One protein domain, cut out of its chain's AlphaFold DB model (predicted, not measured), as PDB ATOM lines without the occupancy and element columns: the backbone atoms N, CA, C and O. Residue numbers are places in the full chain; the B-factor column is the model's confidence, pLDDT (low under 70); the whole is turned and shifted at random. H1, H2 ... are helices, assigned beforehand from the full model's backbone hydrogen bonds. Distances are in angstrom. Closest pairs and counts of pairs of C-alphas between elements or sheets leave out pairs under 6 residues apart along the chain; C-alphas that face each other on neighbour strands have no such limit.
ATOM      1  N   ALA A 238     -28.023   4.099 -34.969       92.00
ATOM      2  CA  ALA A 238     -29.272   3.887 -34.240       92.00
ATOM      3  C   ALA A 238     -29.458   4.939 -33.133       92.00
ATOM      4  O   ALA A 238     -30.540   5.510 -33.000       92.00
ATOM      5  N   GLU A 239     -28.390   5.257 -32.397       91.81
ATOM      6  CA  GLU A 239     -28.391   6.338 -31.408       91.81
ATOM      7  C   GLU A 239     -28.690   7.703 -32.048       91.81
ATOM      8  O   GLU A 239     -29.480   8.479 -31.508       91.81
ATOM      9  N   ASP A 240     -28.119   7.993 -33.222       92.50
ATOM     10  CA  ASP A 240     -28.396   9.227 -33.968       92.50
ATOM     11  C   ASP A 240     -29.860   9.323 -34.414       92.50
ATOM     12  O   ASP A 240     -30.477  10.389 -34.299       92.50
ATOM     13  N   GLN A 241     -30.435   8.215 -34.898       93.25
ATOM     14  CA  GLN A 241     -31.847   8.160 -35.275       93.25
ATOM     15  C   GLN A 241     -32.749   8.400 -34.062       93.25
ATOM     16  O   GLN A 241     -33.696   9.185 -34.157       93.25
ATOM     17  N   GLU A 242     -32.456   7.775 -32.916       93.69
ATOM     18  CA  GLU A 242     -33.218   7.992 -31.684       93.69
ATOM     19  C   GLU A 242     -33.129   9.444 -31.207       93.69
ATOM     20  O   GLU A 242     -34.161  10.052 -30.932       93.69
ATOM     21  N   ARG A 243     -31.931  10.039 -31.150       95.25
ATOM     22  CA  ARG A 243     -31.757  11.433 -30.704       95.25
ATOM     23  C   ARG A 243     -32.486  12.413 -31.618       95.25
ATOM     24  O   ARG A 243     -33.168  13.316 -31.133       95.25
ATOM     25  N   MET A 244     -32.409  12.217 -32.935       95.12
ATOM     26  CA  MET A 244     -33.146  13.054 -33.886       95.12
ATOM     27  C   MET A 244     -34.664  12.910 -33.717       95.12
ATOM     28  O   MET A 244     -35.395  13.905 -33.716       95.12
ATOM     29  N   MET A 245     -35.151  11.683 -33.539       95.81
ATOM     30  CA  MET A 245     -36.570  11.420 -33.314       95.81
ATOM     31  C   MET A 245     -37.058  12.030 -31.995       95.81
ATOM     32  O   MET A 245     -38.109  12.678 -31.981       95.81
ATOM     33  N   GLN A 246     -36.289  11.908 -30.909       96.50
ATOM     34  CA  GLN A 246     -36.607  12.517 -29.617       96.50
ATOM     35  C   GLN A 246     -36.664  14.044 -29.731       96.50
ATOM     36  O   GLN A 246     -37.651  14.655 -29.321       96.50
ATOM     37  N   ALA A 247     -35.667  14.665 -30.368       96.88
ATOM     38  CA  ALA A 247     -35.610  16.109 -30.585       96.88
ATOM     39  C   ALA A 247     -36.852  16.646 -31.319       96.88
ATOM     40  O   ALA A 247     -37.513  17.575 -30.847       96.88
ATOM     41  N   ARG A 248     -37.227  16.024 -32.445       95.94
ATOM     42  CA  ARG A 248     -38.431  16.400 -33.209       95.94
ATOM     43  C   ARG A 248     -39.721  16.128 -32.438       95.94
ATOM     44  O   ARG A 248     -40.682  16.894 -32.544       95.94
ATOM     45  N   SER A 249     -39.748  15.071 -31.630       97.12
ATOM     46  CA  SER A 249     -40.898  14.733 -30.788       97.12
ATOM     47  C   SER A 249     -41.116  15.761 -29.682       97.12
ATOM     48  O   SER A 249     -42.257  16.142 -29.440       97.12
ATOM     49  N   ILE A 250     -40.046  16.287 -29.078       97.56
ATOM     50  CA  ILE A 250     -40.123  17.386 -28.105       97.56
ATOM     51  C   ILE A 250     -40.742  18.632 -28.745       97.56
ATOM     52  O   ILE A 250     -41.686  19.192 -28.188       97.56
ATOM     53  N   LEU A 251     -40.280  19.036 -29.935       95.69
ATOM     54  CA  LEU A 251     -40.880  20.163 -30.665       95.69
ATOM     55  C   LEU A 251     -42.371  19.928 -30.936       95.69
ATOM     56  O   LEU A 251     -43.201  20.797 -30.665       95.69
ATOM     57  N   SER A 252     -42.714  18.731 -31.413       95.19
ATOM     58  CA  SER A 252     -44.095  18.341 -31.723       95.19
ATOM     59  C   SER A 252     -44.995  18.369 -30.488       95.19
ATOM     60  O   SER A 252     -46.134  18.830 -30.555       95.19
ATOM     61  N   ALA A 253     -44.485  17.920 -29.342       96.00
ATOM     62  CA  ALA A 253     -45.212  17.911 -28.082       96.00
ATOM     63  C   ALA A 253     -45.465  19.335 -27.561       96.00
ATOM     64  O   ALA A 253     -46.581  19.654 -27.156       96.00
ATOM     65  N   VAL A 254     -44.480  20.236 -27.664       96.31
ATOM     66  CA  VAL A 254     -44.661  21.653 -27.300       96.31
ATOM     67  C   VAL A 254     -45.724  22.327 -28.180       96.31
ATOM     68  O   VAL A 254     -46.572  23.056 -27.662       96.31
ATOM     69  N   LEU A 255     -45.727  22.040 -29.485       93.19
ATOM     70  CA  LEU A 255     -46.749  22.530 -30.420       93.19
ATOM     71  C   LEU A 255     -48.140  21.949 -30.119       93.19
ATOM     72  O   LEU A 255     -49.133  22.669 -30.199       93.19
ATOM     73  N   THR A 256     -48.211  20.678 -29.714       92.38
ATOM     74  CA  THR A 256     -49.454  20.015 -29.274       92.38
ATOM     75  C   THR A 256     -50.039  20.693 -28.034       92.38
ATOM     76  O   THR A 256     -51.249  20.858 -27.932       92.38
ATOM     77  N   LEU A 257     -49.189  21.187 -27.130       92.56
ATOM     78  CA  LEU A 257     -49.605  21.996 -25.979       92.56
ATOM     79  C   LEU A 257     -50.013  23.439 -26.347       92.56
ATOM     80  O   LEU A 257     -50.278  24.239 -25.449       92.56
ATOM     81  N   GLY A 258     -50.011  23.811 -27.632       91.62
ATOM     82  CA  GLY A 258     -50.308  25.171 -28.094       91.62
ATOM     83  C   GLY A 258     -49.243  26.201 -27.701       91.62
ATOM     84  O   GLY A 258     -49.516  27.402 -27.673       91.62
ATOM     85  N   LYS A 259     -48.032  25.749 -27.358       92.56
ATOM     86  CA  LYS A 259     -46.918  26.605 -26.940       92.56
ATOM     87  C   LYS A 259     -45.937  26.806 -28.093       92.56
ATOM     88  O   LYS A 259     -45.819  25.981 -28.996       92.56
ATOM     89  N   LYS A 260     -45.188  27.908 -28.041       92.94
ATOM     90  CA  LYS A 260     -44.069  28.149 -28.957       92.94
ATOM     91  C   LYS A 260     -42.826  27.400 -28.462       92.94
ATOM     92  O   LYS A 260     -42.410  27.665 -27.332       92.94
ATOM     93  N   PRO A 261     -42.207  26.527 -29.278       94.31
ATOM     94  CA  PRO A 261     -40.943  25.899 -28.916       94.31
ATOM     95  C   PRO A 261     -39.839  26.943 -28.676       94.31
ATOM     96  O   PRO A 261     -39.691  27.858 -29.494       94.31
ATOM     97  N   PRO A 262     -39.075  26.854 -27.572       96.31
ATOM     98  CA  PRO A 262     -37.896  27.686 -27.362       96.31
ATOM     99  C   PRO A 262     -36.727  27.178 -28.215       96.31
ATOM    100  O   PRO A 262     -36.640  25.990 -28.507       96.31
ATOM    101  N   SER A 263     -35.792  28.055 -28.583       95.44
ATOM    102  CA  SER A 263     -34.564  27.636 -29.281       95.44
ATOM    103  C   SER A 263     -33.592  26.870 -28.384       95.44
ATOM    104  O   SER A 263     -32.737  26.157 -28.888       95.44
ATOM    105  N   ASP A 264     -33.709  27.043 -27.068       96.50
ATOM    106  CA  ASP A 264     -32.859  26.414 -26.063       96.50
ATOM    107  C   ASP A 264     -33.638  25.317 -25.325       96.50
ATOM    108  O   ASP A 264     -34.659  25.584 -24.682       96.50
ATOM    109  N   LEU A 265     -33.128  24.084 -25.414       96.81
ATOM    110  CA  LEU A 265     -33.709  22.890 -24.801       96.81
ATOM    111  C   LEU A 265     -33.820  23.009 -23.273       96.81
ATOM    112  O   LEU A 265     -34.772  22.492 -22.687       96.81
ATOM    113  N   HIS A 266     -32.900  23.727 -22.618       96.12
ATOM    114  CA  HIS A 266     -32.901  23.888 -21.162       96.12
ATOM    115  C   HIS A 266     -34.180  24.554 -20.642       96.12
ATOM    116  O   HIS A 266     -34.624  24.256 -19.533       96.12
ATOM    117  N   GLN A 267     -34.824  25.396 -21.453       96.69
ATOM    118  CA  GLN A 267     -36.071  26.069 -21.079       96.69
ATOM    119  C   GLN A 267     -37.258  25.102 -20.948       96.69
ATOM    120  O   GLN A 267     -38.247  25.432 -20.296       96.69
ATOM    121  N   LEU A 268     -37.166  23.909 -21.544       97.44
ATOM    122  CA  LEU A 268     -38.186  22.862 -21.445       97.44
ATOM    123  C   LEU A 268     -37.975  21.941 -20.236       97.44
ATOM    124  O   LEU A 268     -38.914  21.262 -19.816       97.44
ATOM    125  N   ALA A 269     -36.768  21.928 -19.670       96.31
ATOM    126  CA  ALA A 269     -36.383  21.130 -18.511       96.31
ATOM    127  C   ALA A 269     -36.464  21.953 -17.215       96.31
ATOM    128  O   ALA A 269     -35.494  22.015 -16.462       96.31
ATOM    129  N   ALA A 270     -37.587  22.627 -16.962       94.56
ATOM    130  CA  ALA A 270     -37.789  23.415 -15.744       94.56
ATOM    131  C   ALA A 270     -38.288  22.551 -14.563       94.56
ATOM    132  O   ALA A 270     -38.439  21.335 -14.679       94.56
ATOM    133  N   GLY A 271     -38.540  23.178 -13.411       95.81
ATOM    134  CA  GLY A 271     -39.314  22.562 -12.328       95.81
ATOM    135  C   GLY A 271     -40.811  22.499 -12.656       95.81
ATOM    136  O   GLY A 271     -41.274  23.077 -13.644       95.81
ATOM    137  N   TYR A 272     -41.585  21.827 -11.809       94.88
ATOM    138  CA  TYR A 272     -43.040  21.760 -11.920       94.88
ATOM    139  C   TYR A 272     -43.671  23.172 -11.884       94.88
ATOM    140  O   TYR A 272     -43.211  24.020 -11.114       94.88
ATOM    141  N   PRO A 273     -44.724  23.467 -12.680       93.81
ATOM    142  CA  PRO A 273     -45.395  22.607 -13.670       93.81
ATOM    143  C   PRO A 273     -44.809  22.717 -15.091       93.81
ATOM    144  O   PRO A 273     -45.429  22.291 -16.062       93.81
ATOM    145  N   ASN A 274     -43.650  23.359 -15.251       93.94
ATOM    146  CA  ASN A 274     -43.072  23.688 -16.557       93.94
ATOM    147  C   ASN A 274     -42.025  22.665 -17.035       93.94
ATOM    148  O   ASN A 274     -41.339  22.898 -18.031       93.94
ATOM    149  N   ASN A 275     -41.925  21.525 -16.353       96.31
ATOM    150  CA  ASN A 275     -41.094  20.372 -16.687       96.31
ATOM    151  C   ASN A 275     -41.652  19.605 -17.896       96.31
ATOM    152  O   ASN A 275     -42.140  18.480 -17.784       96.31
ATOM    153  N   THR A 276     -41.591  20.230 -19.074       97.44
ATOM    154  CA  THR A 276     -42.013  19.597 -20.332       97.44
ATOM    155  C   THR A 276     -41.182  18.344 -20.598       97.44
ATOM    156  O   THR A 276     -41.734  17.300 -20.934       97.44
ATOM    157  N   ILE A 277     -39.873  18.418 -20.371       97.88
ATOM    158  CA  ILE A 277     -38.972  17.260 -20.322       97.88
ATOM    159  C   ILE A 277     -38.444  17.068 -18.897       97.88
ATOM    160  O   ILE A 277     -38.408  18.008 -18.104       97.88
ATOM    161  N   ALA A 278     -38.069  15.832 -18.560       96.94
ATOM    162  CA  ALA A 278     -37.652  15.457 -17.207       96.94
ATOM    163  C   ALA A 278     -36.300  16.075 -16.804       96.94
ATOM    164  O   ALA A 278     -36.077  16.419 -15.644       96.94
ATOM    165  N   GLY A 279     -35.415  16.259 -17.775       96.38
ATOM    166  CA  GLY A 279     -34.068  16.779 -17.600       96.38
ATOM    167  C   GLY A 279     -33.418  17.010 -18.955       96.38
ATOM    168  O   GLY A 279     -34.037  16.760 -19.989       96.38
ATOM    169  N   VAL A 280     -32.173  17.486 -18.956       94.00
ATOM    170  CA  VAL A 280     -31.422  17.708 -20.200       94.00
ATOM    171  C   VAL A 280     -30.384  16.615 -20.388       94.00
ATOM    172  O   VAL A 280     -29.388  16.559 -19.665       94.00
ATOM    173  N   ASP A 281     -30.593  15.789 -21.410       93.25
ATOM    174  CA  ASP A 281     -29.528  14.987 -21.996       93.25
ATOM    175  C   ASP A 281     -28.629  15.900 -22.844       93.25
ATOM    176  O   ASP A 281     -29.059  16.481 -23.843       93.25
ATOM    177  N   LYS A 282     -27.362  16.034 -22.443       93.69
ATOM    178  CA  LYS A 282     -26.384  16.875 -23.148       93.69
ATOM    179  C   LYS A 282     -26.166  16.421 -24.590       93.69
ATOM    180  O   LYS A 282     -25.886  17.259 -25.442       93.69
ATOM    181  N   LEU A 283     -26.303  15.123 -24.864       93.81
ATOM    182  CA  LEU A 283     -26.147  14.572 -26.207       93.81
ATOM    183  C   LEU A 283     -27.334  14.924 -27.113       93.81
ATOM    184  O   LEU A 283     -27.180  14.918 -28.329       93.81
ATOM    185  N   LEU A 284     -28.492  15.278 -26.548       96.06
ATOM    186  CA  LEU A 284     -29.694  15.633 -27.302       96.06
ATOM    187  C   LEU A 284     -29.689  17.088 -27.799       96.06
ATOM    188  O   LEU A 284     -30.329  17.390 -28.808       96.06
ATOM    189  N   ILE A 285     -28.948  17.981 -27.132       96.94
ATOM    190  CA  ILE A 285     -28.880  19.423 -27.441       96.94
ATOM    191  C   ILE A 285     -28.631  19.710 -28.935       96.94
ATOM    192  O   ILE A 285     -29.469  20.385 -29.535       96.94
ATOM    193  N   PRO A 286     -27.570  19.187 -29.589       97.56
ATOM    194  CA  PRO A 286     -27.308  19.512 -30.995       97.56
ATOM    195  C   PRO A 286     -28.410  19.021 -31.949       97.56
ATOM    196  O   PRO A 286     -28.688  19.659 -32.965       97.56
ATOM    197  N   TYR A 287     -29.082  17.911 -31.625       97.50
ATOM    198  CA  TYR A 287     -30.200  17.400 -32.425       97.50
ATOM    199  C   TYR A 287     -31.438  18.276 -32.253       97.50
ATOM    200  O   TYR A 287     -32.135  18.541 -33.231       97.50
ATOM    201  N   TYR A 288     -31.688  18.769 -31.037       97.69
ATOM    202  CA  TYR A 288     -32.756  19.730 -30.778       97.69
ATOM    203  C   TYR A 288     -32.526  21.050 -31.513       97.69
ATOM    204  O   TYR A 288     -33.436  21.533 -32.181       97.69
ATOM    205  N   GLU A 289     -31.316  21.607 -31.456       97.31
ATOM    206  CA  GLU A 289     -30.961  22.828 -32.187       97.31
ATOM    207  C   GLU A 289     -31.169  22.662 -33.697       97.31
ATOM    208  O   GLU A 289     -31.764  23.528 -34.344       97.31
ATOM    209  N   LYS A 290     -30.743  21.518 -34.250       95.38
ATOM    210  CA  LYS A 290     -30.968  21.177 -35.657       95.38
ATOM    211  C   LYS A 290     -32.458  21.072 -35.987       95.38
ATOM    212  O   LYS A 290     -32.914  21.737 -36.913       95.38
ATOM    213  N   ALA A 291     -33.223  20.301 -35.217       94.25
ATOM    214  CA  ALA A 291     -34.661  20.144 -35.425       94.25
ATOM    215  C   ALA A 291     -35.412  21.484 -35.290       94.25
ATOM    216  O   ALA A 291     -36.344  21.760 -36.041       94.25
ATOM    217  N   TYR A 292     -34.986  22.350 -34.365       95.50
ATOM    218  CA  TYR A 292     -35.557  23.681 -34.179       95.50
ATOM    219  C   TYR A 292     -35.256  24.598 -35.370       95.50
ATOM    220  O   TYR A 292     -36.133  25.338 -35.818       95.50
ATOM    221  N   ALA A 293     -34.031  24.552 -35.901       94.56
ATOM    222  CA  ALA A 293     -33.656  25.298 -37.099       94.56
ATOM    223  C   ALA A 293     -34.449  24.831 -38.331       94.56
ATOM    224  O   ALA A 293     -34.948  25.679 -39.071       94.56
ATOM    225  N   GLU A 294     -34.620  23.513 -38.506       90.69
ATOM    226  CA  GLU A 294     -35.482  22.912 -39.535       90.69
ATOM    227  C   GLU A 294     -36.918  23.441 -39.396       90.69
ATOM    228  O   GLU A 294     -37.424  24.077 -40.320       90.69
ATOM    229  N   TRP A 295     -37.526  23.300 -38.210       90.75
ATOM    230  CA  TRP A 295     -38.861  23.824 -37.891       90.75
ATOM    231  C   TRP A 295     -39.037  25.307 -38.228       90.75
ATOM    232  O   TRP A 295     -39.995  25.707 -38.898       90.75
ATOM    233  N   LYS A 296     -38.085  26.134 -37.794       91.69
ATOM    234  CA  LYS A 296     -38.106  27.577 -38.028       91.69
ATOM    235  C   LYS A 296     -37.994  27.926 -39.515       91.69
ATOM    236  O   LYS A 296     -38.560  28.936 -39.926       91.69
ATOM    237  N   ALA A 297     -37.259  27.137 -40.298       90.44
ATOM    238  CA  ALA A 297     -37.026  27.403 -41.713       90.44
ATOM    239  C   ALA A 297     -38.285  27.201 -42.567       90.44
ATOM    240  O   ALA A 297     -38.542  28.018 -43.449       90.44
ATOM    241  N   PHE A 298     -39.082  26.160 -42.303       85.81
ATOM    242  CA  PHE A 298     -40.322  25.930 -43.058       85.81
ATOM    243  C   PHE A 298     -41.553  26.616 -42.444       85.81
ATOM    244  O   PHE A 298     -42.537  26.831 -43.145       85.81
ATOM    245  N   GLY A 299     -41.496  27.013 -41.166       82.00
ATOM    246  CA  GLY A 299     -42.495  27.891 -40.554       82.00
ATOM    247  C   GLY A 299     -43.801  27.202 -40.151       82.00
ATOM    248  O   GLY A 299     -44.869  27.777 -40.363       82.00
ATOM    249  N   ALA A 300     -43.730  26.001 -39.560       79.25
ATOM    250  CA  ALA A 300     -44.927  25.286 -39.095       79.25
ATOM    251  C   ALA A 300     -45.804  26.158 -38.172       79.25
ATOM    252  O   ALA A 300     -45.278  26.871 -37.307       79.25
ATOM    253  N   PRO A 301     -47.140  26.059 -38.279       83.19
ATOM    254  CA  PRO A 301     -48.058  26.795 -37.427       83.19
ATOM    255  C   PRO A 301     -47.917  26.376 -35.957       83.19
ATOM    256  O   PRO A 301     -47.611  25.229 -35.638       83.19
ATOM    257  N   LEU A 302     -48.218  27.300 -35.041       84.44
ATOM    258  CA  LEU A 302     -48.243  27.060 -33.591       84.44
ATOM    259  C   LEU A 302     -49.493  26.269 -33.169       84.44
ATOM    260  O   LEU A 302     -50.335  26.759 -32.422       84.44
ATOM    261  N   THR A 303     -49.650  25.068 -33.714       85.75
ATOM    262  CA  THR A 303     -50.787  24.177 -33.470       85.75
ATOM    263  C   THR A 303     -50.325  22.724 -33.505       85.75
ATOM    264  O   THR A 303     -49.276  22.418 -34.069       85.75
ATOM    265  N   GLU A 304     -51.153  21.814 -32.995       81.69
ATOM    266  CA  GLU A 304     -50.965  20.366 -33.144       81.69
ATOM    267  C   GLU A 304     -50.705  19.955 -34.605       81.69
ATOM    268  O   GLU A 304     -49.784  19.186 -34.880       81.69
ATOM    269  N   LYS A 305     -51.441  20.544 -35.559       83.25
ATOM    270  CA  LYS A 305     -51.235  20.308 -36.997       83.25
ATOM    271  C   LYS A 305     -49.830  20.689 -37.456       83.25
ATOM    272  O   LYS A 305     -49.264  19.992 -38.288       83.25
ATOM    273  N   GLY A 306     -49.248  21.745 -36.888       80.06
ATOM    274  CA  GLY A 306     -47.870  22.138 -37.181       80.06
ATOM    275  C   GLY A 306     -46.842  21.143 -36.650       80.06
ATOM    276  O   GLY A 306     -45.813  20.925 -37.286       80.06
ATOM    277  N   GLY A 307     -47.142  20.483 -35.527       81.94
ATOM    278  CA  GLY A 307     -46.363  19.342 -35.048       81.94
ATOM    279  C   GLY A 307     -46.404  18.176 -36.034       81.94
ATOM    280  O   GLY A 307     -45.370  17.601 -36.337       81.94
ATOM    281  N   GLU A 308     -47.570  17.853 -36.594       83.81
ATOM    282  CA  GLU A 308     -47.700  16.792 -37.605       83.81
ATOM    283  C   GLU A 308     -47.046  17.155 -38.948       83.81
ATOM    284  O   GLU A 308     -46.463  16.293 -39.601       83.81
ATOM    285  N   GLU A 309     -47.102  18.425 -39.357       83.44
ATOM    286  CA  GLU A 309     -46.440  18.928 -40.569       83.44
ATOM    287  C   GLU A 309     -44.918  18.765 -40.518       83.44
ATOM    288  O   GLU A 309     -44.336  18.353 -41.519       83.44
ATOM    289  N   LEU A 310     -44.291  18.957 -39.347       83.31
ATOM    290  CA  LEU A 310     -42.860  18.686 -39.146       83.31
ATOM    291  C   LEU A 310     -42.471  17.261 -39.574       83.31
ATOM    292  O   LEU A 310     -41.390  17.055 -40.113       83.31
ATOM    293  N   TRP A 311     -43.345  16.276 -39.368       88.31
ATOM    294  CA  TRP A 311     -43.063  14.880 -39.717       88.31
ATOM    295  C   TRP A 311     -43.419  14.520 -41.156       88.31
ATOM    296  O   TRP A 311     -42.863  13.565 -41.690       88.31
ATOM    297  N   LYS A 312     -44.296  15.282 -41.820       86.38
ATOM    298  CA  LYS A 312     -44.602  15.065 -43.244       86.38
ATOM    299  C   LYS A 312     -43.398  15.350 -44.139       86.38
ATOM    300  O   LYS A 312     -43.200  14.635 -45.115       86.38
ATOM    301  N   GLU A 313     -42.576  16.328 -43.767       81.12
ATOM    302  CA  GLU A 313     -41.310  16.648 -44.446       81.12
ATOM    303  C   GLU A 313     -40.187  15.638 -44.132       81.12
ATOM    304  O   GLU A 313     -39.143  15.614 -44.786       81.12
ATOM    305  N   HIS A 314     -40.405  14.765 -43.146       80.75
ATOM    306  CA  HIS A 314     -39.466  13.727 -42.725       80.75
ATOM    307  C   HIS A 314     -40.152  12.352 -42.682       80.75
ATOM    308  O   HIS A 314     -40.248  11.746 -41.611       80.75
TER     309      HIS A 314
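What this domain is: This is residues 238 to 314 of the 469 residues of the protein "L,D-transpeptidase catalytic domain" of Paenibacillus aquistagni (UniProt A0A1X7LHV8). The long helix H1 is crossed steeply by H3, while H4 packs beside H1's residues 248 to 256, running back. Tiny H2 and a long loop, residues 269 to 284, lie beyond H1 from H4. The 77 printed residues include four named helices, H1 to H4, and no named strand: all helix, compact, radius of gyration of the C-alphas 11.7 A, spans 30 by 29 by 17 A.

Where its parts are: H1, residues 238 to 256, spans 26.3 A from C-alpha 238 at (-29.272, 3.887, -34.240). H2 is residues 265 to 268. H3, residues 285 to 298, spans 20.4 A. H4, residues 304 to 312, ends at C-alpha 312 (-44.602, 15.065, -43.244).

How they stand to each other: H1, with residues 243 to 251 alone, touches H3 at a steep tilt of 54 degrees; the closest C-alphas, Ala 247 and Tyr 288, are 4.6 A apart. H1 touches H4 at a shallow tilt of 28 degrees, opposite ways; the closest C-alphas, Ser 252 and Gly 307, are 4.1 A apart. H2 and H3 only just touch, with 3 pairs of C-alphas within 8 A, the closest Leu 265 and Ile 285. Every O i to N i+4 pair is within hydrogen-bond range in H1 and H3, 4 of 5 in H4; H2 is too short for one.

The domain as a whole: The printed part has no cut; the link H2 to H3 is long; no printed residue is under 70 in pLDDT.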